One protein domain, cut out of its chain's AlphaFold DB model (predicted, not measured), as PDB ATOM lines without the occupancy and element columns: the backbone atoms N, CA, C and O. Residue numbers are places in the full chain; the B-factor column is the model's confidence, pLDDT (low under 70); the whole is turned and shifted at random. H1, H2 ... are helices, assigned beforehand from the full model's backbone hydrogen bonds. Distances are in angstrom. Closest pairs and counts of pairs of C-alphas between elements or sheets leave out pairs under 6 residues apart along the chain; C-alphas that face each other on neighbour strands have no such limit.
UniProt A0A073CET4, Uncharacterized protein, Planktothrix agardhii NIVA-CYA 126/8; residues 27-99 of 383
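AT A GLANCE: This is residues 27 to 99 of the 383 residues of an uncharacterized protein of Planktothrix agardhii NIVA-CYA 126/8 (UniProt A0A073CET4). A long helix, H3, runs along most of the model; H1 is set across it at residues 59 to 63, H2 folds back from H1, and H4 folds back beside H3. The 73 printed residues hold four named helices, H1 to H4 in chain order, and no named strand: all helix. The whole is loose, with a radius of gyration of the C-alphas of 14.3 A, and elongated, 45 by 24 by 20 A.

IN THESE COORDINATES: H3, residues 53 to 77, is 36.4 A long, from C-alpha 53 at (-26.199, 17.701, -46.042) to C-alpha 77 at (-46.474, 47.056, -38.829). H1 is residues 27 to 38, 15.7 A; H2 41 to 50, 14.4 A; H4 84 to 97, 19.2 A.

HOW THE PARTS SIT: H1 touches H3, about perpendicular at 89 degrees; closest C-alphas Tyr 29 and Gln 59, 7.0 A. H3 and H4, a helical hairpin, touch at a tilt of 36 degrees, only just steep, opposite ways; closest C-alphas Val 65 and Val 91, 7.2 A. H1 and H2, also a helical hairpin, touch; closest C-alphas Trp 35 and Ala 42, 6.2 A. Every O i to N i+4 pair is within hydrogen-bond range in H1, H2 and H4, 19 of 21 in H3.

THE WHOLE: The printed part has no cut. Residues 74 to 79 stand free. Residues 92 to 99 are among those under pLDDT 70.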
ATOM      1  N   LEU A  27     -27.310  36.037 -49.093       86.69
ATOM      2  CA  LEU A  27     -27.574  35.687 -50.496       86.69
ATOM      3  C   LEU A  27     -27.716  34.173 -50.710       86.69
ATOM      4  O   LEU A  27     -28.430  33.743 -51.617       86.69
ATOM      5  N   ASP A  28     -27.057  33.357 -49.883       86.62
ATOM      6  CA  ASP A  28     -27.166  31.900 -49.976       86.62
ATOM      7  C   ASP A  28     -28.537  31.412 -49.476       86.62
ATOM      8  O   ASP A  28     -29.069  30.453 -50.033       86.62
ATOM      9  N   TYR A  29     -29.167  32.117 -48.527       80.50
ATOM     10  CA  TYR A  29     -30.546  31.845 -48.102       80.50
ATOM     11  C   TYR A  29     -31.568  32.249 -49.166       80.50
ATOM     12  O   TYR A  29     -32.489  31.481 -49.435       80.50
ATOM     13  N   LEU A  30     -31.382  33.393 -49.839       80.25
ATOM     14  CA  LEU A  30     -32.220  33.775 -50.986       80.25
ATOM     15  C   LEU A  30     -32.111  32.758 -52.127       80.25
ATOM     16  O   LEU A  30     -33.114  32.383 -52.732       80.25
ATOM     17  N   ARG A  31     -30.900  32.262 -52.400       83.69
ATOM     18  CA  ARG A  31     -30.681  31.199 -53.386       83.69
ATOM     19  C   ARG A  31     -31.343  29.889 -52.969       83.69
ATOM     20  O   ARG A  31     -31.929  29.224 -53.817       83.69
ATOM     21  N   LEU A  32     -31.254  29.513 -51.696       79.00
ATOM     22  CA  LEU A  32     -31.895  28.307 -51.176       79.00
ATOM     23  C   LEU A  32     -33.418  28.410 -51.269       79.00
ATOM     24  O   LEU A  32     -34.057  27.466 -51.723       79.00
ATOM     25  N   LEU A  33     -33.981  29.576 -50.946       73.38
ATOM     26  CA  LEU A  33     -35.394  29.880 -51.147       73.38
ATOM     27  C   LEU A  33     -35.772  29.745 -52.630       73.38
ATOM     28  O   LEU A  33     -36.712  29.030 -52.971       73.38
ATOM     29  N   TYR A  34     -34.974  30.330 -53.527       76.88
ATOM     30  CA  TYR A  34     -35.156  30.166 -54.966       76.88
ATOM     31  C   TYR A  34     -35.113  28.690 -55.393       76.88
ATOM     32  O   TYR A  34     -35.956  28.257 -56.169       76.88
ATOM     33  N   TRP A  35     -34.185  27.884 -54.877       77.75
ATOM     34  CA  TRP A  35     -34.144  26.454 -55.182       77.75
ATOM     35  C   TRP A  35     -35.378  25.723 -54.664       77.75
ATOM     36  O   TRP A  35     -35.976  24.970 -55.417       77.75
ATOM     37  N   VAL A  36     -35.816  25.965 -53.431       71.12
ATOM     38  CA  VAL A  36     -37.015  25.317 -52.874       71.12
ATOM     39  C   VAL A  36     -38.252  25.593 -53.735       71.12
ATOM     40  O   VAL A  36     -39.017  24.673 -54.032       71.12
ATOM     41  N   PHE A  37     -38.431  26.835 -54.186       66.31
ATOM     42  CA  PHE A  37     -39.629  27.223 -54.927       66.31
ATOM     43  C   PHE A  37     -39.535  26.973 -56.433       66.31
ATOM     44  O   PHE A  37     -40.494  26.459 -57.018       66.31
ATOM     45  N   PHE A  38     -38.387  27.294 -57.034       66.06
ATOM     46  CA  PHE A  38     -38.196  27.413 -58.481       66.06
ATOM     47  C   PHE A  38     -37.214  26.404 -59.084       66.06
ATOM     48  O   PHE A  38     -37.174  26.282 -60.309       66.06
ATOM     49  N   PHE A  39     -36.423  25.677 -58.279       72.69
ATOM     50  CA  PHE A  39     -35.498  24.654 -58.787       72.69
ATOM     51  C   PHE A  39     -35.081  23.599 -57.729       72.69
ATOM     52  O   PHE A  39     -33.897  23.498 -57.389       72.69
ATOM     53  N   PRO A  40     -36.008  22.789 -57.179       69.56
ATOM     54  CA  PRO A  40     -35.730  21.890 -56.059       69.56
ATOM     55  C   PRO A  40     -34.732  20.781 -56.420       69.56
ATOM     56  O   PRO A  40     -34.064  20.229 -55.547       69.56
ATOM     57  N   GLN A  41     -34.555  20.476 -57.707       72.19
ATOM     58  CA  GLN A  41     -33.538  19.546 -58.201       72.19
ATOM     59  C   GLN A  41     -32.116  20.053 -57.913       72.19
ATOM     60  O   GLN A  41     -31.217  19.236 -57.696       72.19
ATOM     61  N   ALA A  42     -31.906  21.373 -57.820       76.88
ATOM     62  CA  ALA A  42     -30.615  21.946 -57.439       76.88
ATOM     63  C   ALA A  42     -30.183  21.547 -56.026       76.88
ATOM     64  O   ALA A  42     -28.990  21.407 -55.775       76.88
ATOM     65  N   ILE A  43     -31.136  21.290 -55.127       74.94
ATOM     66  CA  ILE A  43     -30.854  20.825 -53.767       74.94
ATOM     67  C   ILE A  43     -30.204  19.437 -53.811       74.94
ATOM     68  O   ILE A  43     -29.190  19.195 -53.158       74.94
ATOM     69  N   ARG A  44     -30.745  18.525 -54.634       72.25
ATOM     70  CA  ARG A  44     -30.170  17.181 -54.822       72.25
ATOM     71  C   ARG A  44     -28.781  17.255 -55.440       72.25
ATOM     72  O   ARG A  44     -27.869  16.580 -54.971       72.25
ATOM     73  N   TRP A  45     -28.627  18.087 -56.470       81.94
ATOM     74  CA  TRP A  45     -27.328  18.343 -57.081       81.94
ATOM     75  C   TRP A  45     -26.324  18.882 -56.051       81.94
ATOM     76  O   TRP A  45     -25.218  18.366 -55.963       81.94
ATOM     77  N   TYR A  46     -26.721  19.838 -55.206       82.19
ATOM     78  CA  TYR A  46     -25.850  20.441 -54.194       82.19
ATOM     79  C   TYR A  46     -25.320  19.405 -53.198       82.19
ATOM     80  O   TYR A  46     -24.122  19.368 -52.916       82.19
ATOM     81  N   VAL A  47     -26.201  18.534 -52.696       80.88
ATOM     82  CA  VAL A  47     -25.815  17.456 -51.775       80.88
ATOM     83  C   VAL A  47     -24.837  16.489 -52.444       80.88
ATOM     84  O   VAL A  47     -23.849  16.111 -51.818       80.88
ATOM     85  N   ALA A  48     -25.069  16.129 -53.710       79.88
ATOM     86  CA  ALA A  48     -24.172  15.248 -54.457       79.88
ATOM     87  C   ALA A  48     -22.790  15.883 -54.699       79.88
ATOM     88  O   ALA A  48     -21.773  15.217 -54.514       79.88
ATOM     89  N   THR A  49     -22.749  17.167 -55.065       84.50
ATOM     90  CA  THR A  49     -21.514  17.887 -55.409       84.50
ATOM     91  C   THR A  49     -20.670  18.220 -54.178       84.50
ATOM     92  O   THR A  49     -19.467  17.981 -54.174       84.50
ATOM     93  N   PHE A  50     -21.280  18.760 -53.117       85.38
ATOM     94  CA  PHE A  50     -20.545  19.297 -51.965       85.38
ATOM     95  C   PHE A  50     -20.562  18.388 -50.730       85.38
ATOM     96  O   PHE A  50     -19.829  18.655 -49.781       85.38
ATOM     97  N   LYS A  51     -21.386  17.329 -50.699       83.12
ATOM     98  CA  LYS A  51     -21.540  16.403 -49.553       83.12
ATOM     99  C   LYS A  51     -21.891  17.091 -48.214       83.12
ATOM    100  O   LYS A  51     -21.686  16.522 -47.145       83.12
ATOM    101  N   GLN A  52     -22.457  18.302 -48.248       80.88
ATOM    102  CA  GLN A  52     -22.788  19.117 -47.066       80.88
ATOM    103  C   GLN A  52     -24.277  19.066 -46.696       80.88
ATOM    104  O   GLN A  52     -24.977  20.080 -46.668       80.88
ATOM    105  N   GLU A  53     -24.781  17.875 -46.384       74.94
ATOM    106  CA  GLU A  53     -26.199  17.701 -46.042       74.94
ATOM    107  C   GLU A  53     -26.585  18.401 -44.725       74.94
ATOM    108  O   GLU A  53     -27.656  18.997 -44.624       74.94
ATOM    109  N   LYS A  54     -25.698  18.379 -43.718       76.31
ATOM    110  CA  LYS A  54     -25.964  18.971 -42.395       76.31
ATOM    111  C   LYS A  54     -26.172  20.486 -42.471       76.31
ATOM    112  O   LYS A  54     -27.165  20.987 -41.952       76.31
ATOM    113  N   THR A  55     -25.276  21.198 -43.155       79.62
ATOM    114  CA  THR A  55     -25.358  22.655 -43.346       79.62
ATOM    115  C   THR A  55     -26.649  23.047 -44.057       79.62
ATOM    116  O   THR A  55     -27.360  23.938 -43.603       79.62
ATOM    117  N   LEU A  56     -26.997  22.322 -45.123       80.31
ATOM    118  CA  LEU A  56     -28.217  22.550 -45.891       80.31
ATOM    119  C   LEU A  56     -29.483  22.349 -45.040       80.31
ATOM    120  O   LEU A  56     -30.408  23.154 -45.118       80.31
ATOM    121  N   ARG A  57     -29.527  21.299 -44.206       75.25
ATOM    122  CA  ARG A  57     -30.653  21.049 -43.288       75.25
ATOM    123  C   ARG A  57     -30.835  22.191 -42.288       75.25
ATOM    124  O   ARG A  57     -31.966  22.606 -42.058       75.25
ATOM    125  N   ILE A  58     -29.739  22.713 -41.735       75.62
ATOM    126  CA  ILE A  58     -29.773  23.856 -40.810       75.62
ATOM    127  C   ILE A  58     -30.300  25.104 -41.527       75.62
ATOM    128  O   ILE A  58     -31.209  25.751 -41.018       75.62
ATOM    129  N   GLN A  59     -29.799  25.410 -42.729       78.31
ATOM    130  CA  GLN A  59     -30.280  26.558 -43.508       78.31
ATOM    131  C   GLN A  59     -31.762  26.441 -43.867       78.31
ATOM    132  O   GLN A  59     -32.493  27.420 -43.755       78.31
ATOM    133  N   GLY A  60     -32.209  25.250 -44.273       74.75
ATOM    134  CA  GLY A  60     -33.613  24.992 -44.585       74.75
ATOM    135  C   GLY A  60     -34.527  25.146 -43.369       74.75
ATOM    136  O   GLY A  60     -35.592  25.746 -43.484       74.75
ATOM    137  N   LEU A  61     -34.099  24.665 -42.195       75.06
ATOM    138  CA  LEU A  61     -34.843  24.838 -40.945       75.06
ATOM    139  C   LEU A  61     -34.937  26.315 -40.547       75.06
ATOM    140  O   LEU A  61     -36.027  26.794 -40.241       75.06
ATOM    141  N   LEU A  62     -33.813  27.039 -40.598       78.81
ATOM    142  CA  LEU A  62     -33.775  28.474 -40.319       78.81
ATOM    143  C   LEU A  62     -34.705  29.240 -41.260       78.81
ATOM    144  O   LEU A  62     -35.504  30.041 -40.792       78.81
ATOM    145  N   LEU A  63     -34.651  28.961 -42.564       77.69
ATOM    146  CA  LEU A  63     -35.506  29.618 -43.550       77.69
ATOM    147  C   LEU A  63     -36.994  29.351 -43.274       77.69
ATOM    148  O   LEU A  63     -37.784  30.286 -43.203       77.69
ATOM    149  N   ASN A  64     -37.373  28.091 -43.045       70.50
ATOM    150  CA  ASN A  64     -38.772  27.716 -42.823       70.50
ATOM    151  C   ASN A  64     -39.377  28.317 -41.549       70.50
ATOM    152  O   ASN A  64     -40.570  28.597 -41.532       70.50
ATOM    153  N   VAL A  65     -38.583  28.503 -40.493       76.69
ATOM    154  CA  VAL A  65     -39.060  29.102 -39.237       76.69
ATOM    155  C   VAL A  65     -39.032  30.630 -39.315       76.69
ATOM    156  O   VAL A  65     -39.998  31.281 -38.929       76.69
ATOM    157  N   LEU A  66     -37.955  31.220 -39.842       80.94
ATOM    158  CA  LEU A  66     -37.760  32.673 -39.827       80.94
ATOM    159  C   LEU A  66     -38.630  33.411 -40.846       80.94
ATOM    160  O   LEU A  66     -39.136  34.483 -40.530       80.94
ATOM    161  N   THR A  67     -38.827  32.870 -42.052       75.62
ATOM    162  CA  THR A  67     -39.625  33.530 -43.100       75.62
ATOM    163  C   THR A  67     -41.064  33.857 -42.664       75.62
ATOM    164  O   THR A  67     -41.451  35.020 -42.780       75.62
ATOM    165  N   PRO A  68     -41.865  32.912 -42.138       74.38
ATOM    166  CA  PRO A  68     -43.232  33.201 -41.703       74.38
ATOM    167  C   PRO A  68     -43.277  34.157 -40.506       74.38
ATOM    168  O   PRO A  68     -44.130  35.039 -40.485       74.38
ATOM    169  N   ILE A  69     -42.334  34.053 -39.563       82.31
ATOM    170  CA  ILE A  69     -42.223  34.985 -38.430       82.31
ATOM    171  C   ILE A  69     -41.968  36.411 -38.936       82.31
ATOM    172  O   ILE A  69     -42.668  37.339 -38.538       82.31
ATOM    173  N   LEU A  70     -41.014  36.587 -39.856       82.62
ATOM    174  CA  LEU A  70     -40.668  37.890 -40.425       82.62
ATOM    175  C   LEU A  70     -41.850  38.519 -41.181       82.62
ATOM    176  O   LEU A  70     -42.131  39.700 -41.005       82.62
ATOM    177  N   ILE A  71     -42.568  37.731 -41.990       80.88
ATOM    178  CA  ILE A  71     -43.758  38.198 -42.720       80.88
ATOM    179  C   ILE A  71     -44.852  38.643 -41.743       80.88
ATOM    180  O   ILE A  71     -45.472  39.681 -41.955       80.88
ATOM    181  N   CYS A  72     -45.067  37.894 -40.661       81.81
ATOM    182  CA  CYS A  72     -46.050  38.239 -39.637       81.81
ATOM    183  C   CYS A  72     -45.719  39.553 -38.929       81.81
ATOM    184  O   CYS A  72     -46.606  40.387 -38.764       81.81
ATOM    185  N   PHE A  73     -44.450  39.775 -38.581       84.94
ATOM    186  CA  PHE A  73     -44.011  41.056 -38.024       84.94
ATOM    187  C   PHE A  73     -44.240  42.213 -39.002       84.94
ATOM    188  O   PHE A  73     -44.780  43.240 -38.609       84.94
ATOM    189  N   ILE A  74     -43.918  42.034 -40.287       85.88
ATOM    190  CA  ILE A  74     -44.175  43.059 -41.311       85.88
ATOM    191  C   ILE A  74     -45.677  43.365 -41.410       85.88
ATOM    192  O   ILE A  74     -46.061  44.525 -41.481       85.88
ATOM    193  N   LEU A  75     -46.544  42.351 -41.390       81.31
ATOM    194  CA  LEU A  75     -47.997  42.551 -41.447       81.31
ATOM    195  C   LEU A  75     -48.544  43.286 -40.213       81.31
ATOM    196  O   LEU A  75     -49.463  44.091 -40.352       81.31
ATOM    197  N   GLN A  76     -47.965  43.064 -39.030       89.50
ATOM    198  CA  GLN A  76     -48.326  43.813 -37.821       89.50
ATOM    199  C   GLN A  76     -47.970  45.301 -37.929       89.50
ATOM    200  O   GLN A  76     -48.771  46.130 -37.508       89.50
ATOM    201  N   GLU A  77     -46.841  45.651 -38.557       88.88
ATOM    202  CA  GLU A  77     -46.474  47.056 -38.829       88.88
ATOM    203  C   GLU A  77     -47.490  47.761 -39.746       88.88
ATOM    204  O   GLU A  77     -47.691  48.970 -39.661       88.88
ATOM    205  N   PHE A  78     -48.197  47.003 -40.589       88.94
ATOM    206  CA  PHE A  78     -49.307  47.496 -41.411       88.94
ATOM    207  C   PHE A  78     -50.684  47.355 -40.737       88.94
ATOM    208  O   PHE A  78     -51.710  47.458 -41.408       88.94
ATOM    209  N   ASN A  79     -50.725  47.159 -39.414       89.31
ATOM    210  CA  ASN A  79     -51.942  47.084 -38.599       89.31
ATOM    211  C   ASN A  79     -52.867  45.881 -38.895       89.31
ATOM    212  O   ASN A  79     -54.055  45.910 -38.570       89.31
ATOM    213  N   PHE A  80     -52.344  44.796 -39.477       87.44
ATOM    214  CA  PHE A  80     -53.094  43.544 -39.611       87.44
ATOM    215  C   PHE A  80     -53.029  42.721 -38.315       87.44
ATOM    216  O   PHE A  80     -51.961  42.542 -37.727       87.44
ATOM    217  N   SER A  81     -54.161  42.155 -37.878       86.94
ATOM    218  CA  SER A  81     -54.177  41.213 -36.752       86.94
ATOM    219  C   SER A  81     -53.584  39.866 -37.175       86.94
ATOM    220  O   SER A  81     -54.111  39.220 -38.083       86.94
ATOM    221  N   VAL A  82     -52.523  39.421 -36.503       84.56
ATOM    222  CA  VAL A  82     -51.877  38.127 -36.770       84.56
ATOM    223  C   VAL A  82     -52.270  37.106 -35.705       84.56
ATOM    224  O   VAL A  82     -52.047  37.329 -34.515       84.56
ATOM    225  N   ASP A  83     -52.798  35.963 -36.143       87.94
ATOM    226  CA  ASP A  83     -53.022  34.795 -35.290       87.94
ATOM    227  C   ASP A  83     -51.772  33.904 -35.243       87.94
ATOM    228  O   ASP A  83     -51.481  33.139 -36.164       87.94
ATOM    229  N   TRP A  84     -51.035  33.978 -34.136       84.81
ATOM    230  CA  TRP A  84     -49.815  33.200 -33.937       84.81
ATOM    231  C   TRP A  84     -50.054  31.688 -33.823       84.81
ATOM    232  O   TRP A  84     -49.161  30.916 -34.181       84.81
ATOM    233  N   TRP A  85     -51.242  31.247 -33.392       81.38
ATOM    234  CA  TRP A  85     -51.593  29.823 -33.390       81.38
ATOM    235  C   TRP A  85     -51.795  29.311 -34.815       81.38
ATOM    236  O   TRP A  85     -51.232  28.277 -35.181       81.38
ATOM    237  N   GLY A  86     -52.511  30.074 -35.643       81.69
ATOM    238  CA  GLY A  86     -52.642  29.825 -37.075       81.69
ATOM    239  C   GLY A  86     -51.298  29.822 -37.807       81.69
ATOM    240  O   GLY A  86     -51.062  28.952 -38.642       81.69
ATOM    241  N   VAL A  87     -50.372  30.722 -37.452       81.00
ATOM    242  CA  VAL A  87     -49.004  30.738 -38.001       81.00
ATOM    243  C   VAL A  87     -48.237  29.482 -37.596       81.00
ATOM    244  O   VAL A  87     -47.693  28.810 -38.465       81.00
ATOM    245  N   ALA A  88     -48.221  29.109 -36.314       78.12
ATOM    246  CA  ALA A  88     -47.527  27.904 -35.854       78.12
ATOM    247  C   ALA A  88     -48.068  26.632 -36.535       78.12
ATOM    248  O   ALA A  88     -47.292  25.796 -37.009       78.12
ATOM    249  N   PHE A  89     -49.393  26.517 -36.653       74.19
ATOM    250  CA  PHE A  89     -50.044  25.415 -37.357       74.19
ATOM    251  C   PHE A  89     -49.740  25.439 -38.862       74.19
ATOM    252  O   PHE A  89     -49.408  24.410 -39.449       74.19
ATOM    253  N   GLY A  90     -49.768  26.621 -39.481       69.56
ATOM    254  CA  GLY A  90     -49.435  26.836 -40.887       69.56
ATOM    255  C   GLY A  90     -47.978  26.518 -41.220       69.56
ATOM    256  O   GLY A  90     -47.713  25.938 -42.267       69.56
ATOM    257  N   VAL A  91     -47.029  26.808 -40.324       72.19
ATOM    258  CA  VAL A  91     -45.622  26.402 -40.469       72.19
ATOM    259  C   VAL A  91     -45.484  24.891 -40.330       72.19
ATOM    260  O   VAL A  91     -44.839  24.268 -41.168       72.19
ATOM    261  N   ALA A  92     -46.132  24.271 -39.341       66.12
ATOM    262  CA  ALA A  92     -46.100  22.817 -39.172       66.12
ATOM    263  C   ALA A  92     -46.686  22.078 -40.392       66.12
ATOM    264  O   ALA A  92     -46.097  21.119 -40.894       66.12
ATOM    265  N   TRP A  93     -47.811  22.565 -40.919       56.19
ATOM    266  CA  TRP A  93     -48.488  21.982 -42.076       56.19
ATOM    267  C   TRP A  93     -47.805  22.339 -43.401       56.19
ATOM    268  O   TRP A  93     -47.708  21.504 -44.293       56.19
ATOM    269  N   GLY A  94     -47.249  23.545 -43.526       58.06
ATOM    270  CA  GLY A  94     -46.435  23.986 -44.660       58.06
ATOM    271  C   GLY A  94     -45.102  23.244 -44.752       58.06
ATOM    272  O   GLY A  94     -44.651  22.929 -45.847       58.06
ATOM    273  N   VAL A  95     -44.506  22.852 -43.625       55.91
ATOM    274  CA  VAL A  95     -43.357  21.932 -43.599       55.91
ATOM    275  C   VAL A  95     -43.766  20.524 -44.060       55.91
ATOM    276  O   VAL A  95     -42.967  19.840 -44.699       55.91
ATOM    277  N   ALA A  96     -45.010  20.104 -43.804       47.53
ATOM    278  CA  ALA A  96     -45.534  18.805 -44.229       47.53
ATOM    279  C   ALA A  96     -46.018  18.769 -45.699       47.53
ATOM    280  O   ALA A  96     -45.873  17.741 -46.358       47.53
ATOM    281  N   LEU A  97     -46.568  19.874 -46.224       44.44
ATOM    282  CA  LEU A  97     -47.245  19.943 -47.531       44.44
ATOM    283  C   LEU A  97     -46.627  20.922 -48.549       44.44
ATOM    284  O   LEU A  97     -47.033  20.925 -49.710       44.44
ATOM    285  N   GLY A  98     -45.666  21.761 -48.154       44.81
ATOM    286  CA  GLY A  98     -45.237  22.989 -48.853       44.81
ATOM    287  C   GLY A  98     -44.484  22.847 -50.178       44.81
ATOM    288  O   GLY A  98     -43.846  23.794 -50.631       44.81
ATOM    289  N   VAL A  99     -44.575  21.707 -50.855       50.03
ATOM    290  CA  VAL A  99     -44.147  21.584 -52.251       50.03
ATOM    291  C   VAL A  99     -45.402  21.341 -53.076       50.03
ATOM    292  O   VAL A  99     -45.750  20.206 -53.354       50.03
TER     293      VAL A  99